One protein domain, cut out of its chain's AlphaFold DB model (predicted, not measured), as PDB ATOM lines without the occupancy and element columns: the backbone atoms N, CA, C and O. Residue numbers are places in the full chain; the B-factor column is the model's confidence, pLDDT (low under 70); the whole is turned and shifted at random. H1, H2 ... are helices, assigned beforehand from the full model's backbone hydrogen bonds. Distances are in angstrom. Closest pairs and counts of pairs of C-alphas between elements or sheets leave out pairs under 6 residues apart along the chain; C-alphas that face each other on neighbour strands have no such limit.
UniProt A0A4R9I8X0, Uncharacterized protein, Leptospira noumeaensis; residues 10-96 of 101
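Overview. This is residues 10 to 96 of the 101 residues of an uncharacterized protein of Leptospira noumeaensis (UniProt A0A4R9I8X0). Three long helices, H2, H4 and H5, make an elongated body in which H5 folds back beside H4 as a helical hairpin and H2 crosses H4 on another side, so that their centres form a triangle. The short helix H1 packs across the gap between the first part of H2 and the first half of H5, and the very short H3 sits at the other end of the body, where H2 ends and H4 begins. The printed part has 87 residues, with five named helices in the order H1, H2, H3, H4, H5 and no named strand; its class is all helix. It is compact, with a radius of gyration of the C-alphas of 12.8 A, and spans 37 by 21 by 18 A.

Along the chain. H1 is residues 10 to 17, beginning at C-alpha 10 at (-37.965, 42.784, 19.851), and is 10.4 A long. H2, residues 21 to 39, measures 27.3 A from first to last C-alpha. H3 is residues 43 to 47, 6.2 A. H4, residues 51 to 71, is the longest helix at 30.3 A and begins at C-alpha 51 at (-21.788, 26.507, 22.736). H5, residues 80 to 95, measures 22.1 A and ends at C-alpha 95 at (-25.446, 34.370, 21.443).

Arrangement. H4 is the hub, touching H2, H3 and H5. H4 and H5 form a hairpin at a shallow tilt of 32 degrees, opposite ways; their closest C-alphas are those of Val 62 and Tyr 88, 6.1 A apart. H2 touches H4 with residues 27 to 35 alone, at a steep tilt of 51 degrees, opposite ways, closest at the C-alphas of Ala 31 and Val 61, 5.3 A. H3 and H4 only just touch, only at the corner by their link, with 3 pairs of C-alphas within 8 A; the closest are those of Leu 46 and Arg 54, 6.2 A. H1 touches H5 residues 80 to 87 alone, at a shallow tilt of 7 degrees, opposite ways, closest at the C-alphas of Ile 12 and Phe 87, 6.2 A. H1 touches H2 residues 21 to 28 alone, at a steep tilt of 66 degrees, opposite ways, closest at the C-alphas of Lys 10 and Ala 24, 5.4 A. The helix packing is part aligned, part crossed. H2 and H5 are apart. H1 and H4 are only just apart, 8.1 A at the closest. Every O i to N i+4 pair is within hydrogen-bond range in H2, H3, H4 and H5; in H1 it is 3 of 4.

Size, cuts and confidence. The two C-alphas farthest apart, those of Ile 48 and Pro 73, are 37.9 A apart. The printed part has no cut. The links H1 to H2, H2 to H3 and H3 to H4 are tight, and that from H4 to H5, 8 residues, is short; no link is long. The mean pLDDT of the printed part is 89.6, and no printed residue is under 70.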
ATOM      1  N   LYS A  10     -36.652  42.156  19.585       84.88
ATOM      2  CA  LYS A  10     -37.965  42.784  19.851       84.88
ATOM      3  C   LYS A  10     -38.786  43.010  18.585       84.88
ATOM      4  O   LYS A  10     -40.004  42.879  18.635       84.88
ATOM      5  N   ALA A  11     -38.142  43.310  17.453       83.25
ATOM      6  CA  ALA A  11     -38.835  43.596  16.197       83.25
ATOM      7  C   ALA A  11     -39.725  42.423  15.762       83.25
ATOM      8  O   ALA A  11     -40.819  42.636  15.246       83.25
ATOM      9  N   ILE A  12     -39.297  41.189  16.049       83.50
ATOM     10  CA  ILE A  12     -40.056  39.975  15.743       83.50
ATOM     11  C   ILE A  12     -41.335  39.914  16.576       83.50
ATOM     12  O   ILE A  12     -42.386  39.585  16.035       83.50
ATOM     13  N   LEU A  13     -41.267  40.266  17.862       83.00
ATOM     14  CA  LEU A  13     -42.435  40.262  18.743       83.00
ATOM     15  C   LEU A  13     -43.390  41.415  18.403       83.00
ATOM     16  O   LEU A  13     -44.590  41.200  18.273       83.00
ATOM     17  N   VAL A  14     -42.860  42.618  18.167       85.06
ATOM     18  CA  VAL A  14     -43.661  43.814  17.854       85.06
ATOM     19  C   VAL A  14     -44.415  43.665  16.534       85.06
ATOM     20  O   VAL A  14     -45.616  43.905  16.468       85.06
ATOM     21  N   GLN A  15     -43.730  43.237  15.471       81.88
ATOM     22  CA  GLN A  15     -44.329  43.180  14.134       81.88
ATOM     23  C   GLN A  15     -45.370  42.068  13.980       81.88
ATOM     24  O   GLN A  15     -46.171  42.117  13.052       81.88
ATOM     25  N   ASN A  16     -45.338  41.045  14.841       77.94
ATOM     26  CA  ASN A  16     -46.050  39.796  14.575       77.94
ATOM     27  C   ASN A  16     -46.977  39.322  15.705       77.94
ATOM     28  O   ASN A  16     -47.782  38.419  15.470       77.94
ATOM     29  N   LEU A  17     -46.870  39.890  16.911       77.94
ATOM     30  CA  LEU A  17     -47.624  39.457  18.096       77.94
ATOM     31  C   LEU A  17     -48.376  40.599  18.796       77.94
ATOM     32  O   LEU A  17     -48.796  40.443  19.932       77.94
ATOM     33  N   HIS A  18     -48.562  41.744  18.133       80.50
ATOM     34  CA  HIS A  18     -49.255  42.918  18.689       80.50
ATOM     35  C   HIS A  18     -48.613  43.517  19.956       80.50
ATOM     36  O   HIS A  18     -49.212  44.382  20.589       80.50
ATOM     37  N   LEU A  19     -47.387  43.114  20.313       85.69
ATOM     38  CA  LEU A  19     -46.655  43.746  21.410       85.69
ATOM     39  C   LEU A  19     -46.271  45.176  21.022       85.69
ATOM     40  O   LEU A  19     -45.790  45.425  19.913       85.69
ATOM     41  N   THR A  20     -46.379  46.109  21.965       89.19
ATOM     42  CA  THR A  20     -45.695  47.394  21.820       89.19
ATOM     43  C   THR A  20     -44.179  47.199  21.944       89.19
ATOM     44  O   THR A  20     -43.685  46.167  22.410       89.19
ATOM     45  N   ASN A  21     -43.402  48.206  21.537       86.88
ATOM     46  CA  ASN A  21     -41.953  48.181  21.759       86.88
ATOM     47  C   ASN A  21     -41.602  48.013  23.245       86.88
ATOM     48  O   ASN A  21     -40.638  47.318  23.561       86.88
ATOM     49  N   GLU A  22     -42.370  48.637  24.138       89.06
ATOM     50  CA  GLU A  22     -42.152  48.571  25.584       89.06
ATOM     51  C   GLU A  22     -42.474  47.178  26.128       89.06
ATOM     52  O   GLU A  22     -41.641  46.602  26.831       89.06
ATOM     53  N   ASP A  23     -43.597  46.586  25.710       89.50
ATOM     54  CA  ASP A  23     -43.972  45.219  26.094       89.50
ATOM     55  C   ASP A  23     -42.917  44.211  25.650       89.50
ATOM     56  O   ASP A  23     -42.471  43.372  26.433       89.50
ATOM     57  N   ALA A  24     -42.461  44.313  24.398       89.25
ATOM     58  CA  ALA A  24     -41.453  43.408  23.866       89.25
ATOM     59  C   ALA A  24     -40.138  43.517  24.652       89.25
ATOM     60  O   ALA A  24     -39.554  42.499  25.030       89.25
ATOM     61  N   ILE A  25     -39.689  44.740  24.958       90.62
ATOM     62  CA  ILE A  25     -38.495  44.968  25.782       90.62
ATOM     63  C   ILE A  25     -38.683  44.373  27.181       90.62
ATOM     64  O   ILE A  25     -37.782  43.684  27.670       90.62
ATOM     65  N   ALA A  26     -39.831  44.606  27.816       91.38
ATOM     66  CA  ALA A  26     -40.123  44.128  29.162       91.38
ATOM     67  C   ALA A  26     -40.155  42.594  29.228       91.38
ATOM     68  O   ALA A  26     -39.485  42.000  30.080       91.38
ATOM     69  N   VAL A  27     -40.859  41.943  28.297       92.06
ATOM     70  CA  VAL A  27     -40.995  40.480  28.227       92.06
ATOM     71  C   VAL A  27     -39.637  39.812  28.011       92.06
ATOM     72  O   VAL A  27     -39.287  38.883  28.748       92.06
ATOM     73  N   ILE A  28     -38.838  40.308  27.060       91.62
ATOM     74  CA  ILE A  28     -37.501  39.767  26.774       91.62
ATOM     75  C   ILE A  28     -36.571  39.978  27.975       91.62
ATOM     76  O   ILE A  28     -35.900  39.043  28.416       91.62
ATOM     77  N   SER A  29     -36.550  41.185  28.547       92.56
ATOM     78  CA  SER A  29     -35.690  41.510  29.693       92.56
ATOM     79  C   SER A  29     -36.022  40.650  30.909       92.56
ATOM     80  O   SER A  29     -35.120  40.134  31.574       92.56
ATOM     81  N   LYS A  30     -37.317  40.445  31.178       94.38
ATOM     82  CA  LYS A  30     -37.798  39.589  32.264       94.38
ATOM     83  C   LYS A  30     -37.416  38.127  32.036       94.38
ATOM     84  O   LYS A  30     -36.951  37.487  32.976       94.38
ATOM     85  N   ALA A  31     -37.545  37.619  30.810       94.88
ATOM     86  CA  ALA A  31     -37.143  36.256  30.459       94.88
ATOM     87  C   ALA A  31     -35.634  36.025  30.651       94.88
ATOM     88  O   ALA A  31     -35.241  35.052  31.294       94.88
ATOM     89  N   ILE A  32     -34.795  36.952  30.172       93.25
ATOM     90  CA  ILE A  32     -33.335  36.908  30.353       93.25
ATOM     91  C   ILE A  32     -32.981  36.937  31.843       93.25
ATOM     92  O   ILE A  32     -32.279  36.053  32.328       93.25
ATOM     93  N   LYS A  33     -33.500  37.916  32.596       93.94
ATOM     94  CA  LYS A  33     -33.200  38.066  34.028       93.94
ATOM     95  C   LYS A  33     -33.625  36.839  34.837       93.94
ATOM     96  O   LYS A  33     -32.883  36.402  35.719       93.94
ATOM     97  N   LYS A  34     -34.797  36.275  34.527       95.44
ATOM     98  CA  LYS A  34     -35.305  35.051  35.158       95.44
ATOM     99  C   LYS A  34     -34.336  33.892  34.936       95.44
ATOM    100  O   LYS A  34     -33.944  33.247  35.903       95.44
ATOM    101  N   GLU A  35     -33.907  33.670  33.697       95.75
ATOM    102  CA  GLU A  35     -33.021  32.551  33.373       95.75
ATOM    103  C   GLU A  35     -31.616  32.710  33.970       95.75
ATOM    104  O   GLU A  35     -31.067  31.748  34.505       95.75
ATOM    105  N   LEU A  36     -31.059  33.926  33.965       94.44
ATOM    106  CA  LEU A  36     -29.782  34.220  34.629       94.44
ATOM    107  C   LEU A  36     -29.844  33.916  36.131       94.44
ATOM    108  O   LEU A  36     -28.942  33.282  36.676       94.44
ATOM    109  N   THR A  37     -30.946  34.308  36.780       96.12
ATOM    110  CA  THR A  37     -31.186  34.035  38.204       96.12
ATOM    111  C   THR A  37     -31.273  32.535  38.481       96.12
ATOM    112  O   THR A  37     -30.624  32.050  39.405       96.12
ATOM    113  N   ILE A  38     -32.035  31.789  37.671       95.94
ATOM    114  CA  ILE A  38     -32.194  30.332  37.814       95.94
ATOM    115  C   ILE A  38     -30.840  29.625  37.706       95.94
ATOM    116  O   ILE A  38     -30.525  28.760  38.520       95.94
ATOM    117  N   ARG A  39     -30.024  30.018  36.723       94.25
ATOM    118  CA  ARG A  39     -28.701  29.428  36.478       94.25
ATOM    119  C   ARG A  39     -27.611  29.933  37.417       94.25
ATOM    120  O   ARG A  39     -26.513  29.391  37.381       94.25
ATOM    121  N   LYS A  40     -27.894  30.963  38.224       94.44
ATOM    122  CA  LYS A  40     -26.906  31.668  39.055       94.44
ATOM    123  C   LYS A  40     -25.680  32.104  38.236       94.44
ATOM    124  O   LYS A  40     -24.546  31.920  38.663       94.44
ATOM    125  N   THR A  41     -25.925  32.654  37.047       92.81
ATOM    126  CA  THR A  41     -24.887  33.094  36.103       92.81
ATOM    127  C   THR A  41     -25.110  34.541  35.662       92.81
ATOM    128  O   THR A  41     -26.151  35.138  35.949       92.81
ATOM    129  N   THR A  42     -24.145  35.102  34.938       92.38
ATOM    130  CA  THR A  42     -24.249  36.410  34.283       92.38
ATOM    131  C   THR A  42     -24.142  36.266  32.765       92.38
ATOM    132  O   THR A  42     -23.826  35.191  32.248       92.38
ATOM    133  N   LEU A  43     -24.433  37.341  32.027       88.44
ATOM    134  CA  LEU A  43     -24.267  37.325  30.571       88.44
ATOM    135  C   LEU A  43     -22.791  37.220  30.181       88.44
ATOM    136  O   LEU A  43     -22.474  36.490  29.251       88.44
ATOM    137  N   GLU A  44     -21.901  37.868  30.926       89.12
ATOM    138  CA  GLU A  44     -20.451  37.831  30.710       89.12
ATOM    139  C   GLU A  44     -19.905  36.404  30.869       89.12
ATOM    140  O   GLU A  44     -19.104  35.944  30.058       89.12
ATOM    141  N   LEU A  45     -20.386  35.663  31.874       90.31
ATOM    142  CA  LEU A  45     -20.021  34.256  32.056       90.31
ATOM    143  C   LEU A  45     -20.603  33.361  30.956       90.31
ATOM    144  O   LEU A  45     -19.950  32.416  30.522       90.31
ATOM    145  N   LEU A  46     -21.814  33.657  30.477       88.94
ATOM    146  CA  LEU A  46     -22.403  32.935  29.348       88.94
ATOM    147  C   LEU A  46     -21.635  33.167  28.044       88.94
ATOM    148  O   LEU A  46     -21.535  32.240  27.246       88.94
ATOM    149  N   GLU A  47     -21.076  34.352  27.813       85.75
ATOM    150  CA  GLU A  47     -20.301  34.641  26.599       85.75
ATOM    151  C   GLU A  47     -19.093  33.709  26.455       85.75
ATOM    152  O   GLU A  47     -18.885  33.138  25.383       85.75
ATOM    153  N   ILE A  48     -18.371  33.472  27.552       89.69
ATOM    154  CA  ILE A  48     -17.205  32.576  27.587       89.69
ATOM    155  C   ILE A  48     -17.560  31.099  27.812       89.69
ATOM    156  O   ILE A  48     -16.673  30.247  27.822       89.69
ATOM    157  N   SER A  49     -18.843  30.786  28.012       91.00
ATOM    158  CA  SER A  49     -19.317  29.417  28.238       91.00
ATOM    159  C   SER A  49     -19.290  28.571  26.960       91.00
ATOM    160  O   SER A  49     -18.997  29.048  25.861       91.00
ATOM    161  N   THR A  50     -19.591  27.282  27.080       92.50
ATOM    162  CA  THR A  50     -19.643  26.390  25.919       92.50
ATOM    163  C   THR A  50     -20.807  26.743  24.986       92.50
ATOM    164  O   THR A  50     -21.844  27.260  25.405       92.50
ATOM    165  N   LEU A  51     -20.685  26.385  23.701       90.44
ATOM    166  CA  LEU A  51     -21.788  26.507  22.736       90.44
ATOM    167  C   LEU A  51     -23.069  25.830  23.255       90.44
ATOM    168  O   LEU A  51     -24.159  26.385  23.139       90.44
ATOM    169  N   SER A  52     -22.928  24.658  23.880       92.75
ATOM    170  CA  SER A  52     -24.043  23.914  24.475       92.75
ATOM    171  C   SER A  52     -24.763  24.723  25.560       92.75
ATOM    172  O   SER A  52     -25.994  24.813  25.556       92.75
ATOM    173  N   GLU A  53     -24.016  25.367  26.461       92.25
ATOM    174  CA  GLU A  53     -24.582  26.186  27.536       92.25
ATOM    175  C   GLU A  53     -25.308  27.414  26.991       92.25
ATOM    176  O   GLU A  53     -26.445  27.676  27.398       92.25
ATOM    177  N   ARG A  54     -24.711  28.111  26.014       92.88
ATOM    178  CA  ARG A  54     -25.343  29.258  25.344       92.88
ATOM    179  C   ARG A  54     -26.612  28.859  24.598       92.88
ATOM    180  O   ARG A  54     -27.645  29.509  24.756       92.88
ATOM    181  N   THR A  55     -26.592  27.764  23.838       92.88
ATOM    182  CA  THR A  55     -27.783  27.254  23.139       92.88
ATOM    183  C   THR A  55     -28.871  26.821  24.123       92.88
ATOM    184  O   THR A  55     -30.046  27.126  23.915       92.88
ATOM    185  N   SER A  56     -28.502  26.159  25.222       95.12
ATOM    186  CA  SER A  56     -29.432  25.811  26.303       95.12
ATOM    187  C   SER A  56     -30.066  27.057  26.931       95.12
ATOM    188  O   SER A  56     -31.280  27.089  27.141       95.12
ATOM    189  N   PHE A  57     -29.273  28.101  27.187       94.81
ATOM    190  CA  PHE A  57     -29.760  29.381  27.700       94.81
ATOM    191  C   PHE A  57     -30.760  30.035  26.743       94.81
ATOM    192  O   PHE A  57     -31.860  30.398  27.157       94.81
ATOM    193  N   VAL A  58     -30.426  30.110  25.450       94.00
ATOM    194  CA  VAL A  58     -31.323  30.660  24.422       94.00
ATOM    195  C   VAL A  58     -32.656  29.913  24.399       94.00
ATOM    196  O   VAL A  58     -33.707  30.550  24.445       94.00
ATOM    197  N   ARG A  59     -32.642  28.573  24.391       95.25
ATOM    198  CA  ARG A  59     -33.876  27.763  24.407       95.25
ATOM    199  C   ARG A  59     -34.755  28.077  25.616       95.25
ATOM    200  O   ARG A  59     -35.970  28.197  25.471       95.25
ATOM    201  N   ALA A  60     -34.154  28.243  26.792       96.38
ATOM    202  CA  ALA A  60     -34.892  28.561  28.006       96.38
ATOM    203  C   ALA A  60     -35.484  29.981  27.979       96.38
ATOM    204  O   ALA A  60     -36.661  30.156  28.293       96.38
ATOM    205  N   VAL A  61     -34.723  30.984  27.522       94.75
ATOM    206  CA  VAL A  61     -35.228  32.359  27.340       94.75
ATOM    207  C   VAL A  61     -36.407  32.385  26.369       94.75
ATOM    208  O   VAL A  61     -37.442  32.972  26.679       94.75
ATOM    209  N   VAL A  62     -36.285  31.707  25.227       94.88
ATOM    210  CA  VAL A  62     -37.356  31.600  24.226       94.88
ATOM    211  C   VAL A  62     -38.604  30.960  24.822       94.88
ATOM    212  O   VAL A  62     -39.705  31.470  24.618       94.88
ATOM    213  N   LYS A  63     -38.443  29.894  25.615       95.50
ATOM    214  CA  LYS A  63     -39.557  29.270  26.332       95.50
ATOM    215  C   LYS A  63     -40.238  30.259  27.284       95.50
ATOM    216  O   LYS A  63     -41.453  30.390  27.229       95.50
ATOM    217  N   HIS A  64     -39.487  31.005  28.099       95.44
ATOM    218  CA  HIS A  64     -40.076  31.997  29.016       95.44
ATOM    219  C   HIS A  64     -40.797  33.139  28.287       95.44
ATOM    220  O   HIS A  64     -41.760  33.686  28.821       95.44
ATOM    221  N   VAL A  65     -40.337  33.531  27.096       93.06
ATOM    222  CA  VAL A  65     -41.039  34.518  26.254       93.06
ATOM    223  C   VAL A  65     -42.332  33.923  25.705       93.06
ATOM    224  O   VAL A  65     -43.381  34.545  25.833       93.06
ATOM    225  N   LYS A  66     -42.278  32.705  25.152       93.00
ATOM    226  CA  LYS A  66     -43.457  31.995  24.646       93.00
ATOM    227  C   LYS A  66     -44.518  31.813  25.728       93.00
ATOM    228  O   LYS A  66     -45.681  32.098  25.467       93.00
ATOM    229  N   ASP A  67     -44.120  31.372  26.919       93.56
ATOM    230  CA  ASP A  67     -45.031  31.155  28.045       93.56
ATOM    231  C   ASP A  67     -45.764  32.470  28.390       93.56
ATOM    232  O   ASP A  67     -46.990  32.497  28.419       93.56
ATOM    233  N   GLN A  68     -45.040  33.596  28.492       91.19
ATOM    234  CA  GLN A  68     -45.640  34.917  28.752       91.19
ATOM    235  C   GLN A  68     -46.560  35.411  27.624       91.19
ATOM    236  O   GLN A  68     -47.606  35.995  27.896       91.19
ATOM    237  N   VAL A  69     -46.196  35.181  26.358       90.19
ATOM    238  CA  VAL A  69     -47.050  35.518  25.203       90.19
ATOM    239  C   VAL A  69     -48.335  34.693  25.212       90.19
ATOM    240  O   VAL A  69     -49.399  35.206  24.892       90.19
ATOM    241  N   MET A  70     -48.251  33.414  25.575       89.44
ATOM    242  CA  MET A  70     -49.402  32.510  25.586       89.44
ATOM    243  C   MET A  70     -50.336  32.732  26.777       89.44
ATOM    244  O   MET A  70     -51.520  32.414  26.668       89.44
ATOM    245  N   GLU A  71     -49.814  33.262  27.885       90.69
ATOM    246  CA  GLU A  71     -50.580  33.678  29.064       90.69
ATOM    247  C   GLU A  71     -51.367  34.976  28.832       90.69
ATOM    248  O   GLU A  71     -52.384  35.177  29.492       90.69
ATOM    249  N   ASN A  72     -50.940  35.832  27.893       86.25
ATOM    250  CA  ASN A  72     -51.642  37.069  27.558       86.25
ATOM    251  C   ASN A  72     -52.522  36.901  26.298       86.25
ATOM    252  O   ASN A  72     -51.991  36.808  25.187       86.25
ATOM    253  N   PRO A  73     -53.865  36.909  26.425       83.88
ATOM    254  CA  PRO A  73     -54.770  36.779  25.285       83.88
ATOM    255  C   PRO A  73     -54.594  37.862  24.214       83.88
ATOM    256  O   PRO A  73     -54.827  37.578  23.043       83.88
ATOM    257  N   GLU A  74     -54.163  39.070  24.587       84.88
ATOM    258  CA  GLU A  74     -54.006  40.205  23.664       84.88
ATOM    259  C   GLU A  74     -52.783  40.068  22.750       84.88
ATOM    260  O   GLU A  74     -52.757  40.614  21.649       84.88
ATOM    261  N   TRP A  75     -51.773  39.313  23.185       85.88
ATOM    262  CA  TRP A  75     -50.555  39.056  22.410       85.88
ATOM    263  C   TRP A  75     -50.628  37.752  21.614       85.88
ATOM    264  O   TRP A  75     -49.751  37.434  20.802       85.88
ATOM    265  N   ARG A  76     -51.661  36.949  21.873       77.00
ATOM    266  CA  ARG A  76     -51.802  35.618  21.305       77.00
ATOM    267  C   ARG A  76     -52.175  35.716  19.829       77.00
ATOM    268  O   ARG A  76     -53.086  36.428  19.430       77.00
ATOM    269  N   SER A  77     -51.485  34.936  19.009       78.75
ATOM    270  CA  SER A  77     -51.722  34.830  17.570       78.75
ATOM    271  C   SER A  77     -51.736  33.362  17.158       78.75
ATOM    272  O   SER A  77     -51.005  32.537  17.706       78.75
ATOM    273  N   ASN A  78     -52.505  33.031  16.122       79.12
ATOM    274  CA  ASN A  78     -52.516  31.682  15.544       79.12
ATOM    275  C   ASN A  78     -51.143  31.272  14.974       79.12
ATOM    276  O   ASN A  78     -50.914  30.099  14.694       79.12
ATOM    277  N   GLN A  79     -50.223  32.228  14.799       82.44
ATOM    278  CA  GLN A  79     -48.866  32.000  14.299       82.44
ATOM    279  C   GLN A  79     -47.778  32.170  15.374       82.44
ATOM    280  O   GLN A  79     -46.604  32.276  15.020       82.44
ATOM    281  N   VAL A  80     -48.126  32.166  16.671       85.25
ATOM    282  CA  VAL A  80     -47.152  32.322  17.776       85.25
ATOM    283  C   VAL A  80     -45.950  31.395  17.615       85.25
ATOM    284  O   VAL A  80     -44.824  31.874  17.652       85.25
ATOM    285  N   GLU A  81     -46.160  30.106  17.340       87.06
ATOM    286  CA  GLU A  81     -45.062  29.138  17.169       87.06
ATOM    287  C   GLU A  81     -44.059  29.561  16.088       87.06
ATOM    288  O   GLU A  81     -42.848  29.522  16.294       87.06
ATOM    289  N   ARG A  82     -44.557  30.048  14.946       88.62
ATOM    290  CA  ARG A  82     -43.721  30.500  13.827       88.62
ATOM    291  C   ARG A  82     -42.876  31.713  14.209       88.62
ATOM    292  O   ARG A  82     -41.726  31.826  13.785       88.62
ATOM    293  N   TYR A  83     -43.446  32.649  14.959       88.06
ATOM    294  CA  TYR A  83     -42.744  33.869  15.358       88.06
ATOM    295  C   TYR A  83     -41.776  33.628  16.515       88.06
ATOM    296  O   TYR A  83     -40.695  34.213  16.527       88.06
ATOM    297  N   ILE A  84     -42.108  32.704  17.415       90.31
ATOM    298  CA  ILE A  84     -41.203  32.214  18.453       90.31
ATOM    299  C   ILE A  84     -40.006  31.472  17.838       90.31
ATOM    300  O   ILE A  84     -38.881  31.681  18.284       90.31
ATOM    301  N   GLU A  85     -40.199  30.693  16.771       90.81
ATOM    302  CA  GLU A  85     -39.097  30.056  16.036       90.81
ATOM    303  C   GLU A  85     -38.157  31.095  15.398       90.81
ATOM    304  O   GLU A  85     -36.937  31.028  15.555       90.81
ATOM    305  N   LYS A  86     -38.704  32.129  14.745       90.00
ATOM    306  CA  LYS A  86     -37.886  33.242  14.223       90.00
ATOM    307  C   LYS A  86     -37.131  33.967  15.338       90.00
ATOM    308  O   LYS A  86     -35.966  34.322  15.173       90.00
ATOM    309  N   PHE A  87     -37.789  34.186  16.474       90.31
ATOM    310  CA  PHE A  87     -37.183  34.792  17.654       90.31
ATOM    311  C   PHE A  87     -36.018  33.937  18.177       90.31
ATOM    312  O   PHE A  87     -34.934  34.471  18.409       90.31
ATOM    313  N   TYR A  88     -36.191  32.614  18.259       91.94
ATOM    314  CA  TYR A  88     -35.122  31.673  18.600       91.94
ATOM    315  C   TYR A  88     -33.919  31.800  17.666       91.94
ATOM    316  O   TYR A  88     -32.800  31.960  18.150       91.94
ATOM    317  N   GLN A  89     -34.134  31.781  16.349       91.12
ATOM    318  CA  GLN A  89     -33.052  31.878  15.363       91.12
ATOM    319  C   GLN A  89     -32.243  33.172  15.525       91.12
ATOM    320  O   GLN A  89     -31.011  33.142  15.504       91.12
ATOM    321  N   THR A  90     -32.923  34.297  15.765       89.88
ATOM    322  CA  THR A  90     -32.272  35.588  16.016       89.88
ATOM    323  C   THR A  90     -31.457  35.579  17.306       89.88
ATOM    324  O   THR A  90     -30.283  35.947  17.279       89.88
ATOM    325  N   LEU A  91     -32.018  35.112  18.431       88.38
ATOM    326  CA  LEU A  91     -31.253  35.032  19.682       88.38
ATOM    327  C   LEU A  91     -30.075  34.068  19.578       88.38
ATOM    328  O   LEU A  91     -28.993  34.374  20.073       88.38
ATOM    329  N   HIS A  92     -30.278  32.919  18.935       89.81
ATOM    330  CA  HIS A  92     -29.236  31.922  18.752       89.81
ATOM    331  C   HIS A  92     -28.056  32.510  17.982       89.81
ATOM    332  O   HIS A  92     -26.918  32.349  18.405       89.81
ATOM    333  N   LYS A  93     -28.320  33.250  16.899       89.38
ATOM    334  CA  LYS A  93     -27.279  33.918  16.109       89.38
ATOM    335  C   LYS A  93     -26.499  34.964  16.912       89.38
ATOM    336  O   LYS A  93     -25.296  35.094  16.728       89.38
ATOM    337  N   ILE A  94     -27.168  35.715  17.789       86.38
ATOM    338  CA  ILE A  94     -26.517  36.752  18.605       86.38
ATOM    339  C   ILE A  94     -25.662  36.127  19.715       86.38
ATOM    340  O   ILE A  94     -24.570  36.617  19.982       86.38
ATOM    341  N   MET A  95     -26.152  35.060  20.353       85.50
ATOM    342  CA  MET A  95     -25.446  34.370  21.443       85.50
ATOM    343  C   MET A  95     -24.345  33.437  20.954       85.50
ATOM    344  O   MET A  95     -23.417  33.145  21.700       85.50
ATOM    345  N   ASN A  96     -24.447  32.962  19.718       85.75
ATOM    346  CA  ASN A  96     -23.472  32.087  19.091       85.75
ATOM    347  C   ASN A  96     -22.957  32.749  17.810       85.75
ATOM    348  O   ASN A  96     -23.257  32.257  16.719       85.75
TER     349      ASN A  96